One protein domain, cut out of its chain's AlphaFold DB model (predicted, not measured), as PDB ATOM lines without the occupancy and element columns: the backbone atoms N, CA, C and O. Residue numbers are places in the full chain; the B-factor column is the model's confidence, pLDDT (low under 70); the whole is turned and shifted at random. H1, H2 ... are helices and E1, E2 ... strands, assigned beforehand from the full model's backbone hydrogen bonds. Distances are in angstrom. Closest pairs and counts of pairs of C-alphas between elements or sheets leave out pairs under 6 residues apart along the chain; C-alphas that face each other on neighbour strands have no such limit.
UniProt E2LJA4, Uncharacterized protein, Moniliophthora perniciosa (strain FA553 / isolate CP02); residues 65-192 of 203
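Overview. This is residues 65 to 192 of the 203 residues of an uncharacterized protein of Moniliophthora perniciosa (strain FA553 / isolate CP02) (UniProt E2LJA4). Four long helices lie in a flat zigzag row, one helix thick, in the spatial order H1, H2, H5, H3; H1 and H2 spread apart like a V, and so do H5 and H3. Little H4 sits by the far end of H3, and E1 lies by the start of H5. The 128 printed residues run H1, E1, H2, H3, H4, H5, with five named helices and one named strand, mostly helix. The whole is only just loose, close to compact, with a radius of gyration of the C-alphas of 16.8 A and spans of 47 by 35 by 21 A.

Arrangement. H1, residues 65 to 81, touches H2, residues 105 to 129; their closest C-alphas, Leu 75 and Pro 113, are 5.3 A apart. They run opposite ways at a shallow tilt of 33 degrees, only just short of steep. Residues 119 to 127 of H2 touch residues 178 to 185 of H5, residues 170 to 188, at a shallow tilt of 22 degrees, the same way; the closest C-alphas, Met 123 and Leu 182, are 6.7 A apart. H5 touches H3, residues 137 to 154, opposite ways at a steep tilt of 39 degrees, with C-alphas 137 and 186 closest at 6.0 A. H1 is apart from H3 and H5. E1, residues 88 to 90, pairs with no named strand, but forms a short antiparallel pairing with residues 168 to 169. H4, residues 156 to 159, and H3 touch only at the corner, and only just, with 3 pairs of C-alphas within 8 A; the closest, Ala 152 and Ala 158, are 6.1 A apart. Every O i to N i+4 pair is within hydrogen-bond range in H3 and H5, against 12 of 13 in H1 and 20 of 21 in H2; H4 is too short for such a pair.

Along the chain. H1 begins at C-alpha 65 (165.208, 67.415, 217.283) and is 24.0 A long. H2 is 35.8 A long, H3 25.9 A and H5 27.2 A, ending at C-alpha 188 (185.444, 59.779, 233.065).

Size, cuts and confidence. The farthest C-alphas, His 66 and Gly 160, are 49.6 A apart. The printed part has no cut; the link E1 to H2 is long, and its residues 97 to 104 stand free. pLDDT is under 70 at residues 94 to 107, 133 to 135, 154 to 166 and 191 to 192.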
ATOM      1  N   VAL A  65     165.895  66.120 217.127       80.06
ATOM      2  CA  VAL A  65     165.208  67.415 217.283       80.06
ATOM      3  C   VAL A  65     163.877  67.253 218.026       80.06
ATOM      4  O   VAL A  65     163.501  68.123 218.810       80.06
ATOM      5  N   HIS A  66     163.212  66.103 217.876       81.06
ATOM      6  CA  HIS A  66     161.978  65.779 218.593       81.06
ATOM      7  C   HIS A  66     162.167  65.566 220.099       81.06
ATOM      8  O   HIS A  66     161.173  65.460 220.802       81.06
ATOM      9  N   LEU A  67     163.401  65.510 220.610       82.94
ATOM     10  CA  LEU A  67     163.697  65.528 222.047       82.94
ATOM     11  C   LEU A  67     164.154  66.914 222.513       82.94
ATOM     12  O   LEU A  67     163.750  67.364 223.581       82.94
ATOM     13  N   VAL A  68     164.947  67.615 221.701       85.94
ATOM     14  CA  VAL A  68     165.493  68.935 222.054       85.94
ATOM     15  C   VAL A  68     164.402  70.005 222.100       85.94
ATOM     16  O   VAL A  68     164.359  70.801 223.033       85.94
ATOM     17  N   VAL A  69     163.492  70.014 221.121       87.00
ATOM     18  CA  VAL A  69     162.397  70.994 221.056       87.00
ATOM     19  C   VAL A  69     161.447  70.887 222.254       87.00
ATOM     20  O   VAL A  69     161.245  71.909 222.911       87.00
ATOM     21  N   PRO A  70     160.879  69.714 222.605       88.69
ATOM     22  CA  PRO A  70     160.011  69.630 223.777       88.69
ATOM     23  C   PRO A  70     160.764  69.862 225.090       88.69
ATOM     24  O   PRO A  70     160.164  70.404 226.014       88.69
ATOM     25  N   LEU A  71     162.056  69.520 225.179       88.94
ATOM     26  CA  LEU A  71     162.882  69.854 226.342       88.94
ATOM     27  C   LEU A  71     162.991  71.374 226.525       88.94
ATOM     28  O   LEU A  71     162.706  71.880 227.607       88.94
ATOM     29  N   LEU A  72     163.352  72.101 225.462       89.25
ATOM     30  CA  LEU A  72     163.473  73.559 225.494       89.25
ATOM     31  C   LEU A  72     162.132  74.218 225.829       89.25
ATOM     32  O   LEU A  72     162.066  75.070 226.709       89.25
ATOM     33  N   VAL A  73     161.055  73.798 225.159       89.31
ATOM     34  CA  VAL A  73     159.705  74.312 225.424       89.31
ATOM     35  C   VAL A  73     159.295  74.013 226.866       89.31
ATOM     36  O   VAL A  73     158.822  74.911 227.553       89.31
ATOM     37  N   GLY A  74     159.526  72.797 227.361       88.88
ATOM     38  CA  GLY A  74     159.232  72.417 228.742       88.88
ATOM     39  C   GLY A  74     159.986  73.263 229.770       88.88
ATOM     40  O   GLY A  74     159.388  73.705 230.747       88.88
ATOM     41  N   LEU A  75     161.267  73.556 229.528       87.69
ATOM     42  CA  LEU A  75     162.063  74.442 230.381       87.69
ATOM     43  C   LEU A  75     161.557  75.888 230.342       87.69
ATOM     44  O   LEU A  75     161.478  76.523 231.387       87.69
ATOM     45  N   ILE A  76     161.154  76.401 229.178       86.06
ATOM     46  CA  ILE A  76     160.535  77.732 229.084       86.06
ATOM     47  C   ILE A  76     159.239  77.769 229.899       86.06
ATOM     48  O   ILE A  76     159.049  78.680 230.698       86.06
ATOM     49  N   LEU A  77     158.368  76.765 229.755       88.31
ATOM     50  CA  LEU A  77     157.126  76.688 230.532       88.31
ATOM     51  C   LEU A  77     157.413  76.604 232.038       88.31
ATOM     52  O   LEU A  77     156.748  77.279 232.816       88.31
ATOM     53  N   LEU A  78     158.430  75.844 232.455       87.00
ATOM     54  CA  LEU A  78     158.866  75.790 233.851       87.00
ATOM     55  C   LEU A  78     159.247  77.185 234.374       87.00
ATOM     56  O   LEU A  78     158.780  77.586 235.436       87.00
ATOM     57  N   TYR A  79     160.042  77.946 233.622       83.94
ATOM     58  CA  TYR A  79     160.445  79.300 234.016       83.94
ATOM     59  C   TYR A  79     159.289  80.307 234.005       83.94
ATOM     60  O   TYR A  79     159.287  81.225 234.817       83.94
ATOM     61  N   VAL A  80     158.293  80.129 233.134       84.06
ATOM     62  CA  VAL A  80     157.108  81.000 233.074       84.06
ATOM     63  C   VAL A  80     156.124  80.722 234.214       84.06
ATOM     64  O   VAL A  80     155.567  81.663 234.772       84.06
ATOM     65  N   PHE A  81     155.871  79.452 234.543       85.19
ATOM     66  CA  PHE A  81     154.804  79.076 235.481       85.19
ATOM     67  C   PHE A  81     155.275  78.810 236.908       85.19
ATOM     68  O   PHE A  81     154.506  79.009 237.843       85.19
ATOM     69  N   VAL A  82     156.498  78.307 237.076       85.06
ATOM     70  CA  VAL A  82     157.026  77.883 238.382       85.06
ATOM     71  C   VAL A  82     158.064  78.870 238.906       85.06
ATOM     72  O   VAL A  82     158.145  79.055 240.114       85.06
ATOM     73  N   ASP A  83     158.824  79.497 238.005       82.81
ATOM     74  CA  ASP A  83     159.937  80.402 238.307       82.81
ATOM     75  C   ASP A  83     160.890  79.833 239.386       82.81
ATOM     76  O   ASP A  83     160.833  80.212 240.561       82.81
ATOM     77  N   PRO A  84     161.789  78.901 239.012       82.25
ATOM     78  CA  PRO A  84     162.669  78.220 239.964       82.25
ATOM     79  C   PRO A  84     163.630  79.167 240.703       82.25
ATOM     80  O   PRO A  84     164.209  78.771 241.715       82.25
ATOM     81  N   TYR A  85     163.789  80.408 240.240       78.69
ATOM     82  CA  TYR A  85     164.563  81.427 240.941       78.69
ATOM     83  C   TYR A  85     163.870  81.901 242.225       78.69
ATOM     84  O   TYR A  85     164.527  82.191 243.221       78.69
ATOM     85  N   ASN A  86     162.537  81.941 242.220       79.50
ATOM     86  CA  ASN A  86     161.730  82.394 243.351       79.50
ATOM     87  C   ASN A  86     161.400  81.271 244.351       79.50
ATOM     88  O   ASN A  86     160.761  81.513 245.377       79.50
ATOM     89  N   ILE A  87     161.861  80.044 244.090       83.38
ATOM     90  CA  ILE A  87     161.725  78.907 245.002       83.38
ATOM     91  C   ILE A  87     163.023  78.753 245.790       83.38
ATOM     92  O   ILE A  87     164.061  78.405 245.232       83.38
ATOM     93  N   PHE A  88     162.959  78.970 247.103       83.31
ATOM     94  CA  PHE A  88     164.113  78.855 247.990       83.31
ATOM     95  C   PHE A  88     164.147  77.493 248.680       83.31
ATOM     96  O   PHE A  88     163.198  77.096 249.350       83.31
ATOM     97  N   VAL A  89     165.277  76.802 248.547       83.12
ATOM     98  CA  VAL A  89     165.604  75.587 249.306       83.12
ATOM     99  C   VAL A  89     166.172  75.964 250.673       83.12
ATOM    100  O   VAL A  89     165.863  75.324 251.675       83.12
ATOM    101  N   ILE A  90     166.968  77.036 250.722       81.62
ATOM    102  CA  ILE A  90     167.428  77.666 251.961       81.62
ATOM    103  C   ILE A  90     167.005  79.127 251.899       81.62
ATOM    104  O   ILE A  90     167.431  79.858 251.002       81.62
ATOM    105  N   SER A  91     166.140  79.542 252.822       80.44
ATOM    106  CA  SER A  91     165.629  80.912 252.860       80.44
ATOM    107  C   SER A  91     166.744  81.907 253.210       80.44
ATOM    108  O   SER A  91     167.536  81.632 254.114       80.44
ATOM    109  N   PRO A  92     166.815  83.059 252.522       79.75
ATOM    110  CA  PRO A  92     167.764  84.110 252.868       79.75
ATOM    111  C   PRO A  92     167.421  84.721 254.233       79.75
ATOM    112  O   PRO A  92     166.252  84.803 254.610       79.75
ATOM    113  N   LEU A  93     168.440  85.184 254.964       74.06
ATOM    114  CA  LEU A  93     168.241  85.922 256.224       74.06
ATOM    115  C   LEU A  93     167.872  87.394 255.985       74.06
ATOM    116  O   LEU A  93     167.256  88.021 256.843       74.06
ATOM    117  N   GLN A  94     168.228  87.935 254.819       68.69
ATOM    118  CA  GLN A  94     167.902  89.298 254.408       68.69
ATOM    119  C   GLN A  94     166.855  89.292 253.286       68.69
ATOM    120  O   GLN A  94     166.876  88.395 252.437       68.69
ATOM    121  N   PRO A  95     165.946  90.283 253.245       65.38
ATOM    122  CA  PRO A  95     165.037  90.436 252.120       65.38
ATOM    123  C   PRO A  95     165.848  90.672 250.841       65.38
ATOM    124  O   PRO A  95     166.689  91.569 250.779       65.38
ATOM    125  N   MET A  96     165.604  89.840 249.829       61.72
ATOM    126  CA  MET A  96     166.177  90.009 248.494       61.72
ATOM    127  C   MET A  96     165.747  91.384 247.945       61.72
ATOM    128  O   MET A  96     164.592  91.761 248.175       61.72
ATOM    129  N   PRO A  97     166.607  92.133 247.226       60.75
ATOM    130  CA  PRO A  97     166.155  93.304 246.476       60.75
ATOM    131  C   PRO A  97     164.930  92.929 245.638       60.75
ATOM    132  O   PRO A  97     164.916  91.885 244.977       60.75
ATOM    133  N   ALA A  98     163.877  93.741 245.750       55.91
ATOM    134  CA  ALA A  98     162.611  93.478 245.090       55.91
ATOM    135  C   ALA A  98     162.822  93.416 243.573       55.91
ATOM    136  O   ALA A  98     163.664  94.110 243.005       55.91
ATOM    137  N   TYR A  99     162.039  92.561 242.921       52.56
ATOM    138  CA  TYR A  99     162.108  92.252 241.490       52.56
ATOM    139  C   TYR A  99     162.037  93.501 240.581       52.56
ATOM    140  O   TYR A  99     162.509  93.464 239.449       52.56
ATOM    141  N   ASP A 100     161.510  94.613 241.104       54.44
ATOM    142  CA  ASP A 100     161.424  95.919 240.441       54.44
ATOM    143  C   ASP A 100     162.796  96.576 240.170       54.44
ATOM    144  O   ASP A 100     162.900  97.427 239.286       54.44
ATOM    145  N   ASP A 101     163.864  96.153 240.861       54.78
ATOM    146  CA  ASP A 101     165.215  96.722 240.725       54.78
ATOM    147  C   ASP A 101     166.103  95.986 239.695       54.78
ATOM    148  O   ASP A 101     167.199  96.454 239.367       54.78
ATOM    149  N   VAL A 102     165.663  94.835 239.159       54.69
ATOM    150  CA  VAL A 102     166.436  94.016 238.203       54.69
ATOM    151  C   VAL A 102     165.728  93.993 236.839       54.69
ATOM    152  O   VAL A 102     164.716  93.312 236.697       54.69
ATOM    153  N   PRO A 103     166.246  94.677 235.798       49.59
ATOM    154  CA  PRO A 103     165.450  95.025 234.614       49.59
ATOM    155  C   PRO A 103     164.913  93.891 233.724       49.59
ATOM    156  O   PRO A 103     164.198  94.187 232.771       49.59
ATOM    157  N   GLU A 104     165.264  92.619 233.914       62.12
ATOM    158  CA  GLU A 104     165.180  91.663 232.797       62.12
ATOM    159  C   GLU A 104     164.717  90.235 233.170       62.12
ATOM    160  O   GLU A 104     165.375  89.249 232.820       62.12
ATOM    161  N   PRO A 105     163.537  90.064 233.799       64.00
ATOM    162  CA  PRO A 105     162.933  88.737 233.971       64.00
ATOM    163  C   PRO A 105     162.717  88.010 232.643       64.00
ATOM    164  O   PRO A 105     162.910  86.801 232.543       64.00
ATOM    165  N   PHE A 106     162.421  88.763 231.584       65.00
ATOM    166  CA  PHE A 106     162.296  88.224 230.235       65.00
ATOM    167  C   PHE A 106     163.598  87.595 229.719       65.00
ATOM    168  O   PHE A 106     163.565  86.542 229.082       65.00
ATOM    169  N   ILE A 107     164.755  88.197 230.023       69.75
ATOM    170  CA  ILE A 107     166.044  87.626 229.620       69.75
ATOM    171  C   ILE A 107     166.288  86.324 230.367       69.75
ATOM    172  O   ILE A 107     166.731  85.367 229.747       69.75
ATOM    173  N   ARG A 108     165.940  86.229 231.652       70.44
ATOM    174  CA  ARG A 108     166.108  84.980 232.409       70.44
ATOM    175  C   ARG A 108     165.242  83.847 231.866       70.44
ATOM    176  O   ARG A 108     165.750  82.748 231.675       70.44
ATOM    177  N   ILE A 109     163.980  84.137 231.543       76.62
ATOM    178  CA  ILE A 109     163.036  83.157 230.980       76.62
ATOM    179  C   ILE A 109     163.518  82.609 229.629       76.62
ATOM    180  O   ILE A 109     163.192  81.480 229.279       76.62
ATOM    181  N   LEU A 110     164.300  83.370 228.862       75.31
ATOM    182  CA  LEU A 110     164.850  82.895 227.592       75.31
ATOM    183  C   LEU A 110     166.246  82.292 227.747       75.31
ATOM    184  O   LEU A 110     166.497  81.177 227.297       75.31
ATOM    185  N   VAL A 111     167.162  83.013 228.384       81.00
ATOM    186  CA  VAL A 111     168.575  82.643 228.456       81.00
ATOM    187  C   VAL A 111     168.774  81.383 229.282       81.00
ATOM    188  O   VAL A 111     169.475  80.489 228.817       81.00
ATOM    189  N   ALA A 112     168.136  81.265 230.451       80.25
ATOM    190  CA  ALA A 112     168.367  80.114 231.317       80.25
ATOM    191  C   ALA A 112     167.889  78.801 230.662       80.25
ATOM    192  O   ALA A 112     168.695  77.878 230.552       80.25
ATOM    193  N   PRO A 113     166.664  78.690 230.102       84.50
ATOM    194  CA  PRO A 113     166.263  77.499 229.348       84.50
ATOM    195  C   PRO A 113     167.163  77.165 228.158       84.50
ATOM    196  O   PRO A 113     167.429  75.984 227.915       84.50
ATOM    197  N   LEU A 114     167.653  78.172 227.423       85.00
ATOM    198  CA  LEU A 114     168.609  77.950 226.335       85.00
ATOM    199  C   LEU A 114     169.943  77.403 226.859       85.00
ATOM    200  O   LEU A 114     170.467  76.445 226.291       85.00
ATOM    201  N   GLU A 115     170.472  77.971 227.942       84.19
ATOM    202  CA  GLU A 115     171.713  77.520 228.576       84.19
ATOM    203  C   GLU A 115     171.587  76.085 229.103       84.19
ATOM    204  O   GLU A 115     172.467  75.252 228.859       84.19
ATOM    205  N   TRP A 116     170.467  75.760 229.754       85.25
ATOM    206  CA  TRP A 116     170.186  74.412 230.245       85.25
ATOM    207  C   TRP A 116     170.066  73.406 229.114       85.25
ATOM    208  O   TRP A 116     170.694  72.349 229.157       85.25
ATOM    209  N   THR A 117     169.311  73.748 228.073       86.56
ATOM    210  CA  THR A 117     169.156  72.887 226.898       86.56
ATOM    211  C   THR A 117     170.504  72.660 226.222       86.56
ATOM    212  O   THR A 117     170.854  71.520 225.927       86.56
ATOM    213  N   GLY A 118     171.299  73.717 226.036       83.81
ATOM    214  CA  GLY A 118     172.646  73.622 225.478       83.81
ATOM    215  C   GLY A 118     173.559  72.727 226.315       83.81
ATOM    216  O   GLY A 118     174.215  71.842 225.770       83.81
ATOM    217  N   SER A 119     173.540  72.888 227.640       84.31
ATOM    218  CA  SER A 119     174.334  72.076 228.569       84.31
ATOM    219  C   SER A 119     173.937  70.597 228.530       84.31
ATOM    220  O   SER A 119     174.803  69.732 228.424       84.31
ATOM    221  N   LEU A 120     172.637  70.290 228.543       86.50
ATOM    222  CA  LEU A 120     172.128  68.915 228.475       86.50
ATOM    223  C   LEU A 120     172.417  68.252 227.121       86.50
ATOM    224  O   LEU A 120     172.819  67.085 227.068       86.50
ATOM    225  N   CYS A 121     172.267  68.995 226.023       85.06
ATOM    226  CA  CYS A 121     172.662  68.536 224.694       85.06
ATOM    227  C   CYS A 121     174.167  68.247 224.643       85.06
ATOM    228  O   CYS A 121     174.560  67.174 224.188       85.06
ATOM    229  N   GLN A 122     175.003  69.141 225.181       83.94
ATOM    230  CA  GLN A 122     176.450  68.942 225.246       83.94
ATOM    231  C   GLN A 122     176.819  67.707 226.079       83.94
ATOM    232  O   GLN A 122     177.654  66.913 225.651       83.94
ATOM    233  N   MET A 123     176.171  67.488 227.227       84.12
ATOM    234  CA  MET A 123     176.380  66.283 228.040       84.12
ATOM    235  C   MET A 123     176.024  65.008 227.272       84.12
ATOM    236  O   MET A 123     176.765  64.025 227.311       84.12
ATOM    237  N   THR A 124     174.912  65.029 226.540       84.31
ATOM    238  CA  THR A 124     174.471  63.891 225.725       84.31
ATOM    239  C   THR A 124     175.450  63.612 224.582       84.31
ATOM    240  O   THR A 124     175.779  62.456 224.317       84.31
ATOM    241  N   LEU A 125     175.957  64.659 223.927       82.88
ATOM    242  CA  LEU A 125     176.971  64.548 222.877       82.88
ATOM    243  C   LEU A 125     178.303  64.019 223.416       82.88
ATOM    244  O   LEU A 125     178.928  63.174 222.776       82.88
ATOM    245  N   ASN A 126     178.719  64.459 224.604       83.94
ATOM    246  CA  ASN A 126     179.930  63.969 225.258       83.94
ATOM    247  C   ASN A 126     179.823  62.467 225.569       83.94
ATOM    248  O   ASN A 126     180.735  61.708 225.250       83.94
ATOM    249  N   GLU A 127     178.685  62.009 226.101       84.06
ATOM    250  CA  GLU A 127     178.468  60.581 226.377       84.06
ATOM    251  C   GLU A 127     178.461  59.742 225.089       84.06
ATOM    252  O   GLU A 127     179.070  58.677 225.039       84.06
ATOM    253  N   ARG A 128     177.816  60.232 224.021       81.38
ATOM    254  CA  ARG A 128     177.740  59.522 222.731       81.38
ATOM    255  C   ARG A 128     179.068  59.472 221.988       81.38
ATOM    256  O   ARG A 128     179.380  58.466 221.361       81.38
ATOM    257  N   SER A 129     179.829  60.562 222.018       78.44
ATOM    258  CA  SER A 129     181.134  60.637 221.356       78.44
ATOM    259  C   SER A 129     182.236  59.931 222.145       78.44
ATOM    260  O   SER A 129     183.280  59.623 221.578       78.44
ATOM    261  N   GLY A 130     182.023  59.679 223.443       79.81
ATOM    262  CA  GLY A 130     183.040  59.136 224.342       79.81
ATOM    263  C   GLY A 130     184.167  60.128 224.657       79.81
ATOM    264  O   GLY A 130     185.169  59.749 225.264       79.81
ATOM    265  N   ILE A 131     184.020  61.389 224.245       81.25
ATOM    266  CA  ILE A 131     185.045  62.426 224.319       81.25
ATOM    267  C   ILE A 131     184.457  63.626 225.046       81.25
ATOM    268  O   ILE A 131     183.347  64.072 224.760       81.25
ATOM    269  N   PHE A 132     185.228  64.194 225.970       81.38
ATOM    270  CA  PHE A 132     184.833  65.435 226.616       81.38
ATOM    271  C   PHE A 132     185.116  66.636 225.698       81.38
ATOM    272  O   PHE A 132     186.261  67.086 225.602       81.38
ATOM    273  N   ALA A 133     184.084  67.141 225.015       69.50
ATOM    274  CA  ALA A 133     184.153  68.300 224.124       69.50
ATOM    275  C   ALA A 133     183.281  69.468 224.636       69.50
ATOM    276  O   ALA A 133     182.439  69.302 225.520       69.50
ATOM    277  N   GLY A 134     183.502  70.674 224.097       64.44
ATOM    278  CA  GLY A 134     182.665  71.861 224.345       64.44
ATOM    279  C   GLY A 134     183.105  72.780 225.494       64.44
ATOM    280  O   GLY A 134     182.683  73.930 225.542       64.44
ATOM    281  N   SER A 135     183.990  72.330 226.386       67.06
ATOM    282  CA  SER A 135     184.601  73.178 227.417       67.06
ATOM    283  C   SER A 135     185.974  72.644 227.821       67.06
ATOM    284  O   SER A 135     186.255  71.449 227.698       67.06
ATOM    285  N   TYR A 136     186.848  73.515 228.321       73.81
ATOM    286  CA  TYR A 136     188.100  73.070 228.922       73.81
ATOM    287  C   TYR A 136     187.804  72.438 230.285       73.81
ATOM    288  O   TYR A 136     187.098  73.018 231.107       73.81
ATOM    289  N   ARG A 137     188.399  71.272 230.573       75.25
ATOM    290  CA  ARG A 137     188.273  70.614 231.890       75.25
ATOM    291  C   ARG A 137     188.617  71.560 233.042       75.25
ATOM    292  O   ARG A 137     187.947  71.542 234.068       75.25
ATOM    293  N   LEU A 138     189.626  72.414 232.841       75.19
ATOM    294  CA  LEU A 138     190.022  73.441 233.804       75.19
ATOM    295  C   LEU A 138     188.853  74.369 234.158       75.19
ATOM    296  O   LEU A 138     188.631  74.630 235.331       75.19
ATOM    297  N   THR A 139     188.066  74.802 233.170       79.06
ATOM    298  CA  THR A 139     186.886  75.650 233.385       79.06
ATOM    299  C   THR A 139     185.857  74.966 234.278       79.06
ATOM    300  O   THR A 139     185.260  75.617 235.129       79.06
ATOM    301  N   ILE A 140     185.668  73.653 234.132       80.56
ATOM    302  CA  ILE A 140     184.747  72.900 234.991       80.56
ATOM    303  C   ILE A 140     185.286  72.796 236.409       80.56
ATOM    304  O   ILE A 140     184.532  73.034 237.345       80.56
ATOM    305  N   PHE A 141     186.575  72.508 236.587       78.88
ATOM    306  CA  PHE A 141     187.171  72.482 237.923       78.88
ATOM    307  C   PHE A 141     187.080  73.841 238.616       78.88
ATOM    308  O   PHE A 141     186.701  73.894 239.780       78.88
ATOM    309  N   VAL A 142     187.349  74.935 237.898       83.19
ATOM    310  CA  VAL A 142     187.193  76.295 238.430       83.19
ATOM    311  C   VAL A 142     185.745  76.549 238.853       83.19
ATOM    312  O   VAL A 142     185.527  76.987 239.975       83.19
ATOM    313  N   ARG A 143     184.759  76.196 238.017       82.19
ATOM    314  CA  ARG A 143     183.334  76.334 238.362       82.19
ATOM    315  C   ARG A 143     182.926  75.477 239.563       82.19
ATOM    316  O   ARG A 143     182.156  75.926 240.400       82.19
ATOM    317  N   VAL A 144     183.436  74.250 239.668       83.00
ATOM    318  CA  VAL A 144     183.170  73.375 240.823       83.00
ATOM    319  C   VAL A 144     183.755  73.973 242.099       83.00
ATOM    320  O   VAL A 144     183.092  73.952 243.130       83.00
ATOM    321  N   ILE A 145     184.966  74.531 242.037       83.50
ATOM    322  CA  ILE A 145     185.593  75.219 243.174       83.50
ATOM    323  C   ILE A 145     184.783  76.460 243.558       83.50
ATOM    324  O   ILE A 145     184.529  76.670 244.739       83.50
ATOM    325  N   GLU A 146     184.350  77.255 242.582       85.56
ATOM    326  CA  GLU A 146     183.511  78.437 242.795       85.56
ATOM    327  C   GLU A 146     182.202  78.082 243.519       85.56
ATOM    328  O   GLU A 146     181.893  78.674 244.552       85.56
ATOM    329  N   GLU A 147     181.472  77.066 243.051       82.56
ATOM    330  CA  GLU A 147     180.229  76.628 243.702       82.56
ATOM    331  C   GLU A 147     180.483  75.966 245.065       82.56
ATOM    332  O   GLU A 147     179.709  76.158 246.003       82.56
ATOM    333  N   ALA A 148     181.591  75.239 245.232       82.75
ATOM    334  CA  ALA A 148     181.979  74.690 246.531       82.75
ATOM    335  C   ALA A 148     182.281  75.801 247.550       82.75
ATOM    336  O   ALA A 148     181.863  75.701 248.702       82.75
ATOM    337  N   LEU A 149     182.952  76.878 247.129       82.06
ATOM    338  CA  LEU A 149     183.167  78.068 247.954       82.06
ATOM    339  C   LEU A 149     181.840  78.764 248.274       82.06
ATOM    340  O   LEU A 149     181.619  79.139 249.421       82.06
ATOM    341  N   ARG A 150     180.930  78.881 247.300       78.94
ATOM    342  CA  ARG A 150     179.594  79.466 247.498       78.94
ATOM    343  C   ARG A 150     178.757  78.677 248.509       78.94
ATOM    344  O   ARG A 150     178.121  79.275 249.373       78.94
ATOM    345  N   LEU A 151     178.806  77.347 248.462       79.06
ATOM    346  CA  LEU A 151     178.174  76.484 249.464       79.06
ATOM    347  C   LEU A 151     178.874  76.549 250.826       79.06
ATOM    348  O   LEU A 151     178.204  76.535 251.857       79.06
ATOM    349  N   ALA A 152     180.206  76.640 250.849       78.75
ATOM    350  CA  ALA A 152     180.963  76.806 252.086       78.75
ATOM    351  C   ALA A 152     180.615  78.130 252.783       78.75
ATOM    352  O   ALA A 152     180.453  78.133 253.999       78.75
ATOM    353  N   LEU A 153     180.403  79.211 252.020       73.44
ATOM    354  CA  LEU A 153     179.906  80.495 252.528       73.44
ATOM    355  C   LEU A 153     178.501  80.383 253.139       73.44
ATOM    356  O   LEU A 153     178.176  81.095 254.084       73.44
ATOM    357  N   LEU A 154     177.676  79.454 252.650       69.56
ATOM    358  CA  LEU A 154     176.385  79.156 253.263       69.56
ATOM    359  C   LEU A 154     176.513  78.365 254.571       69.56
ATOM    360  O   LEU A 154     175.586  78.392 255.380       69.56
ATOM    361  N   SER A 155     177.612  77.650 254.810       67.88
ATOM    362  CA  SER A 155     177.780  76.812 255.997       67.88
ATOM    363  C   SER A 155     178.199  77.633 257.218       67.88
ATOM    364  O   SER A 155     179.292  78.192 257.278       67.88
ATOM    365  N   GLU A 156     177.353  77.620 258.250       65.69
ATOM    366  CA  GLU A 156     177.607  78.247 259.561       65.69
ATOM    367  C   GLU A 156     178.902  77.724 260.202       65.69
ATOM    368  O   GLU A 156     179.563  78.427 260.963       65.69
ATOM    369  N   HIS A 157     179.277  76.484 259.874       59.03
ATOM    370  CA  HIS A 157     180.451  75.820 260.424       59.03
ATOM    371  C   HIS A 157     181.770  76.327 259.822       59.03
ATOM    372  O   HIS A 157     182.809  76.216 260.465       59.03
ATOM    373  N   ALA A 158     181.746  76.866 258.599       60.16
ATOM    374  CA  ALA A 158     182.960  77.257 257.883       60.16
ATOM    375  C   ALA A 158     183.384  78.711 258.150       60.16
ATOM    376  O   ALA A 158     184.579  78.994 258.149       60.16
ATOM    377  N   ILE A 159     182.431  79.626 258.371       60.03
ATOM    378  CA  ILE A 159     182.704  81.081 258.433       60.03
ATOM    379  C   ILE A 159     182.215  81.718 259.744       60.03
ATOM    380  O   ILE A 159     182.576  82.847 260.069       60.03
ATOM    381  N   GLY A 160     181.472  80.973 260.564       57.84
ATOM    382  CA  GLY A 160     180.769  81.534 261.711       57.84
ATOM    383  C   GLY A 160     179.459  82.201 261.287       57.84
ATOM    384  O   GLY A 160     179.006  82.071 260.152       57.84
ATOM    385  N   ARG A 161     178.799  82.866 262.239       56.34
ATOM    386  CA  ARG A 161     177.465  83.450 262.055       56.34
ATOM    387  C   ARG A 161     177.550  84.679 261.146       56.34
ATOM    388  O   ARG A 161     177.848  85.771 261.616       56.34
ATOM    389  N   ASP A 162     177.318  84.471 259.856       59.09
ATOM    390  CA  ASP A 162     177.202  85.545 258.874       59.09
ATOM    391  C   ASP A 162     175.732  85.982 258.757       59.09
ATOM    392  O   ASP A 162     174.865  85.223 258.310       59.09
ATOM    393  N   ASP A 163     175.447  87.214 259.181       58.81
ATOM    394  CA  ASP A 163     174.117  87.831 259.107       58.81
ATOM    395  C   ASP A 163     173.750  88.256 257.665       58.81
ATOM    396  O   ASP A 163     172.643  88.741 257.414       58.81
ATOM    397  N   SER A 164     174.654  88.057 256.693       62.50
ATOM    398  CA  SER A 164     174.461  88.344 255.267       62.50
ATOM    399  C   SER A 164     174.275  87.086 254.402       62.50
ATOM    400  O   SER A 164     174.634  87.071 253.221       62.50
ATOM    401  N   ARG A 165     173.690  86.013 254.946       65.06
ATOM    402  CA  ARG A 165     173.415  84.799 254.161       65.06
ATOM    403  C   ARG A 165     172.407  85.038 253.038       65.06
ATOM    404  O   ARG A 165     171.220  85.287 253.277       65.06
ATOM    405  N   TRP A 166     172.886  84.851 251.813       68.81
ATOM    406  CA  TRP A 166     172.055  84.707 250.624       68.81
ATOM    407  C   TRP A 166     171.371  83.335 250.613       68.81
ATOM    408  O   TRP A 166     171.930  82.341 251.076       68.81
ATOM    409  N   GLY A 167     170.137  83.291 250.114       76.81
ATOM    410  CA  GLY A 167     169.363  82.056 250.023       76.81
ATOM    411  C   GLY A 167     169.891  81.136 248.925       76.81
ATOM    412  O   GLY A 167     170.502  81.597 247.961       76.81
ATOM    413  N   LEU A 168     169.629  79.836 249.060       81.94
ATOM    414  CA  LEU A 168     169.875  78.852 248.007       81.94
ATOM    415  C   LEU A 168     168.576  78.643 247.231       81.94
ATOM    416  O   LEU A 168     167.589  78.174 247.806       81.94
ATOM    417  N   THR A 169     168.566  78.991 245.948       84.94
ATOM    418  CA  THR A 169     167.382  78.847 245.089       84.94
ATOM    419  C   THR A 169     167.318  77.461 244.448       84.94
ATOM    420  O   THR A 169     168.319  76.746 244.358       84.94
ATOM    421  N   MET A 170     166.140  77.062 243.968       84.19
ATOM    422  CA  MET A 170     165.972  75.826 243.202       84.19
ATOM    423  C   MET A 170     166.769  75.873 241.892       84.19
ATOM    424  O   MET A 170     167.304  74.855 241.455       84.19
ATOM    425  N   GLU A 171     166.918  77.057 241.295       83.50
ATOM    426  CA  GLU A 171     167.816  77.266 240.158       83.50
ATOM    427  C   GLU A 171     169.273  76.912 240.500       83.50
ATOM    428  O   GLU A 171     169.926  76.215 239.722       83.50
ATOM    429  N   ASP A 172     169.775  77.329 241.667       82.25
ATOM    430  CA  ASP A 172     171.136  76.990 242.103       82.25
ATOM    431  C   ASP A 172     171.311  75.468 242.261       82.25
ATOM    432  O   ASP A 172     172.346  74.913 241.889       82.25
ATOM    433  N   VAL A 173     170.280  74.761 242.738       85.69
ATOM    434  CA  VAL A 173     170.298  73.292 242.845       85.69
ATOM    435  C   VAL A 173     170.341  72.621 241.469       85.69
ATOM    436  O   VAL A 173     171.117  71.681 241.259       85.69
ATOM    437  N   ILE A 174     169.546  73.105 240.511       85.88
ATOM    438  CA  ILE A 174     169.562  72.612 239.124       85.88
ATOM    439  C   ILE A 174     170.948  72.839 238.508       85.88
ATOM    440  O   ILE A 174     171.531  71.911 237.936       85.88
ATOM    441  N   ARG A 175     171.514  74.037 238.697       84.81
ATOM    442  CA  ARG A 175     172.860  74.399 238.236       84.81
ATOM    443  C   ARG A 175     173.916  73.451 238.773       84.81
ATOM    444  O   ARG A 175     174.715  72.919 238.003       84.81
ATOM    445  N   LEU A 176     173.893  73.214 240.081       86.06
ATOM    446  CA  LEU A 176     174.860  72.361 240.754       86.06
ATOM    447  C   LEU A 176     174.757  70.910 240.279       86.06
ATOM    448  O   LEU A 176     175.775  70.269 240.030       86.06
ATOM    449  N   THR A 177     173.538  70.416 240.066       87.62
ATOM    450  CA  THR A 177     173.298  69.063 239.543       87.62
ATOM    451  C   THR A 177     173.924  68.878 238.158       87.62
ATOM    452  O   THR A 177     174.628  67.896 237.912       87.62
ATOM    453  N   ILE A 178     173.724  69.843 237.257       86.75
ATOM    454  CA  ILE A 178     174.297  69.812 235.905       86.75
ATOM    455  C   ILE A 178     175.823  69.933 235.958       86.75
ATOM    456  O   ILE A 178     176.527  69.191 235.271       86.75
ATOM    457  N   LEU A 179     176.347  70.815 236.812       86.88
ATOM    458  CA  LEU A 179     177.785  71.000 236.989       86.88
ATOM    459  C   LEU A 179     178.471  69.730 237.509       86.88
ATOM    460  O   LEU A 179     179.522  69.356 236.991       86.88
ATOM    461  N   VAL A 180     177.870  69.037 238.479       87.06
ATOM    462  CA  VAL A 180     178.369  67.747 238.981       87.06
ATOM    463  C   VAL A 180     178.377  66.705 237.868       87.06
ATOM    464  O   VAL A 180     179.372  66.001 237.696       87.06
ATOM    465  N   GLY A 181     177.315  66.637 237.062       86.44
ATOM    466  CA  GLY A 181     177.265  65.738 235.911       86.44
ATOM    467  C   GLY A 181     178.359  66.033 234.876       86.44
ATOM    468  O   GLY A 181     179.018  65.111 234.392       86.44
ATOM    469  N   LEU A 182     178.610  67.309 234.571       85.06
ATOM    470  CA  LEU A 182     179.696  67.731 233.680       85.06
ATOM    471  C   LEU A 182     181.078  67.425 234.271       85.06
ATOM    472  O   LEU A 182     181.958  66.962 233.549       85.06
ATOM    473  N   GLY A 183     181.267  67.641 235.574       84.06
ATOM    474  CA  GLY A 183     182.487  67.280 236.299       84.06
ATOM    475  C   GLY A 183     182.760  65.780 236.249       84.06
ATOM    476  O   GLY A 183     183.875  65.362 235.938       84.06
ATOM    477  N   TRP A 184     181.726  64.966 236.454       87.00
ATOM    478  CA  TRP A 184     181.811  63.516 236.318       87.00
ATOM    479  C   TRP A 184     182.224  63.097 234.903       87.00
ATOM    480  O   TRP A 184     183.161  62.313 234.733       87.00
ATOM    481  N   GLN A 185     181.590  63.665 233.875       84.88
ATOM    482  CA  GLN A 185     181.966  63.412 232.482       84.88
ATOM    483  C   GLN A 185     183.395  63.867 232.170       84.88
ATOM    484  O   GLN A 185     184.111  63.168 231.455       84.88
ATOM    485  N   ALA A 186     183.840  64.994 232.725       82.88
ATOM    486  CA  ALA A 186     185.190  65.511 232.524       82.88
ATOM    487  C   ALA A 186     186.276  64.590 233.108       82.88
ATOM    488  O   ALA A 186     187.369  64.511 232.541       82.88
ATOM    489  N   VAL A 187     185.981  63.894 234.212       85.00
ATOM    490  CA  VAL A 187     186.876  62.898 234.824       85.00
ATOM    491  C   VAL A 187     186.840  61.572 234.059       85.00
ATOM    492  O   VAL A 187     187.893  60.984 233.817       85.00
ATOM    493  N   ARG A 188     185.647  61.105 233.670       87.38
ATOM    494  CA  ARG A 188     185.444  59.779 233.065       87.38
ATOM    495  C   ARG A 188     185.841  59.703 231.590       87.38
ATOM    496  O   ARG A 188     186.438  58.713 231.176       87.38
ATOM    497  N   LEU A 189     185.460  60.690 230.783       83.25
ATOM    498  CA  LEU A 189     185.656  60.660 229.329       83.25
ATOM    499  C   LEU A 189     187.075  61.082 228.970       83.25
ATOM    500  O   LEU A 189     187.665  61.906 229.663       83.25
ATOM    501  N   SER A 190     187.631  60.555 227.879       73.12
ATOM    502  CA  SER A 190     188.986  60.905 227.442       73.12
ATOM    503  C   SER A 190     189.073  62.380 227.022       73.12
ATOM    504  O   SER A 190     188.100  63.000 226.579       73.12
ATOM    505  N   ARG A 191     190.252  62.984 227.225       62.94
ATOM    506  CA  ARG A 191     190.524  64.344 226.746       62.94
ATOM    507  C   ARG A 191     190.759  64.234 225.248       62.94
ATOM    508  O   ARG A 191     191.525  63.370 224.831       62.94
ATOM    509  N   HIS A 192     190.151  65.112 224.458       61.69
ATOM    510  CA  HIS A 192     190.572  65.249 223.069       61.69
ATOM    511  C   HIS A 192     192.055  65.653 223.070       61.69
ATOM    512  O   HIS A 192     192.402  66.697 223.634       61.69
TER     513      HIS A 192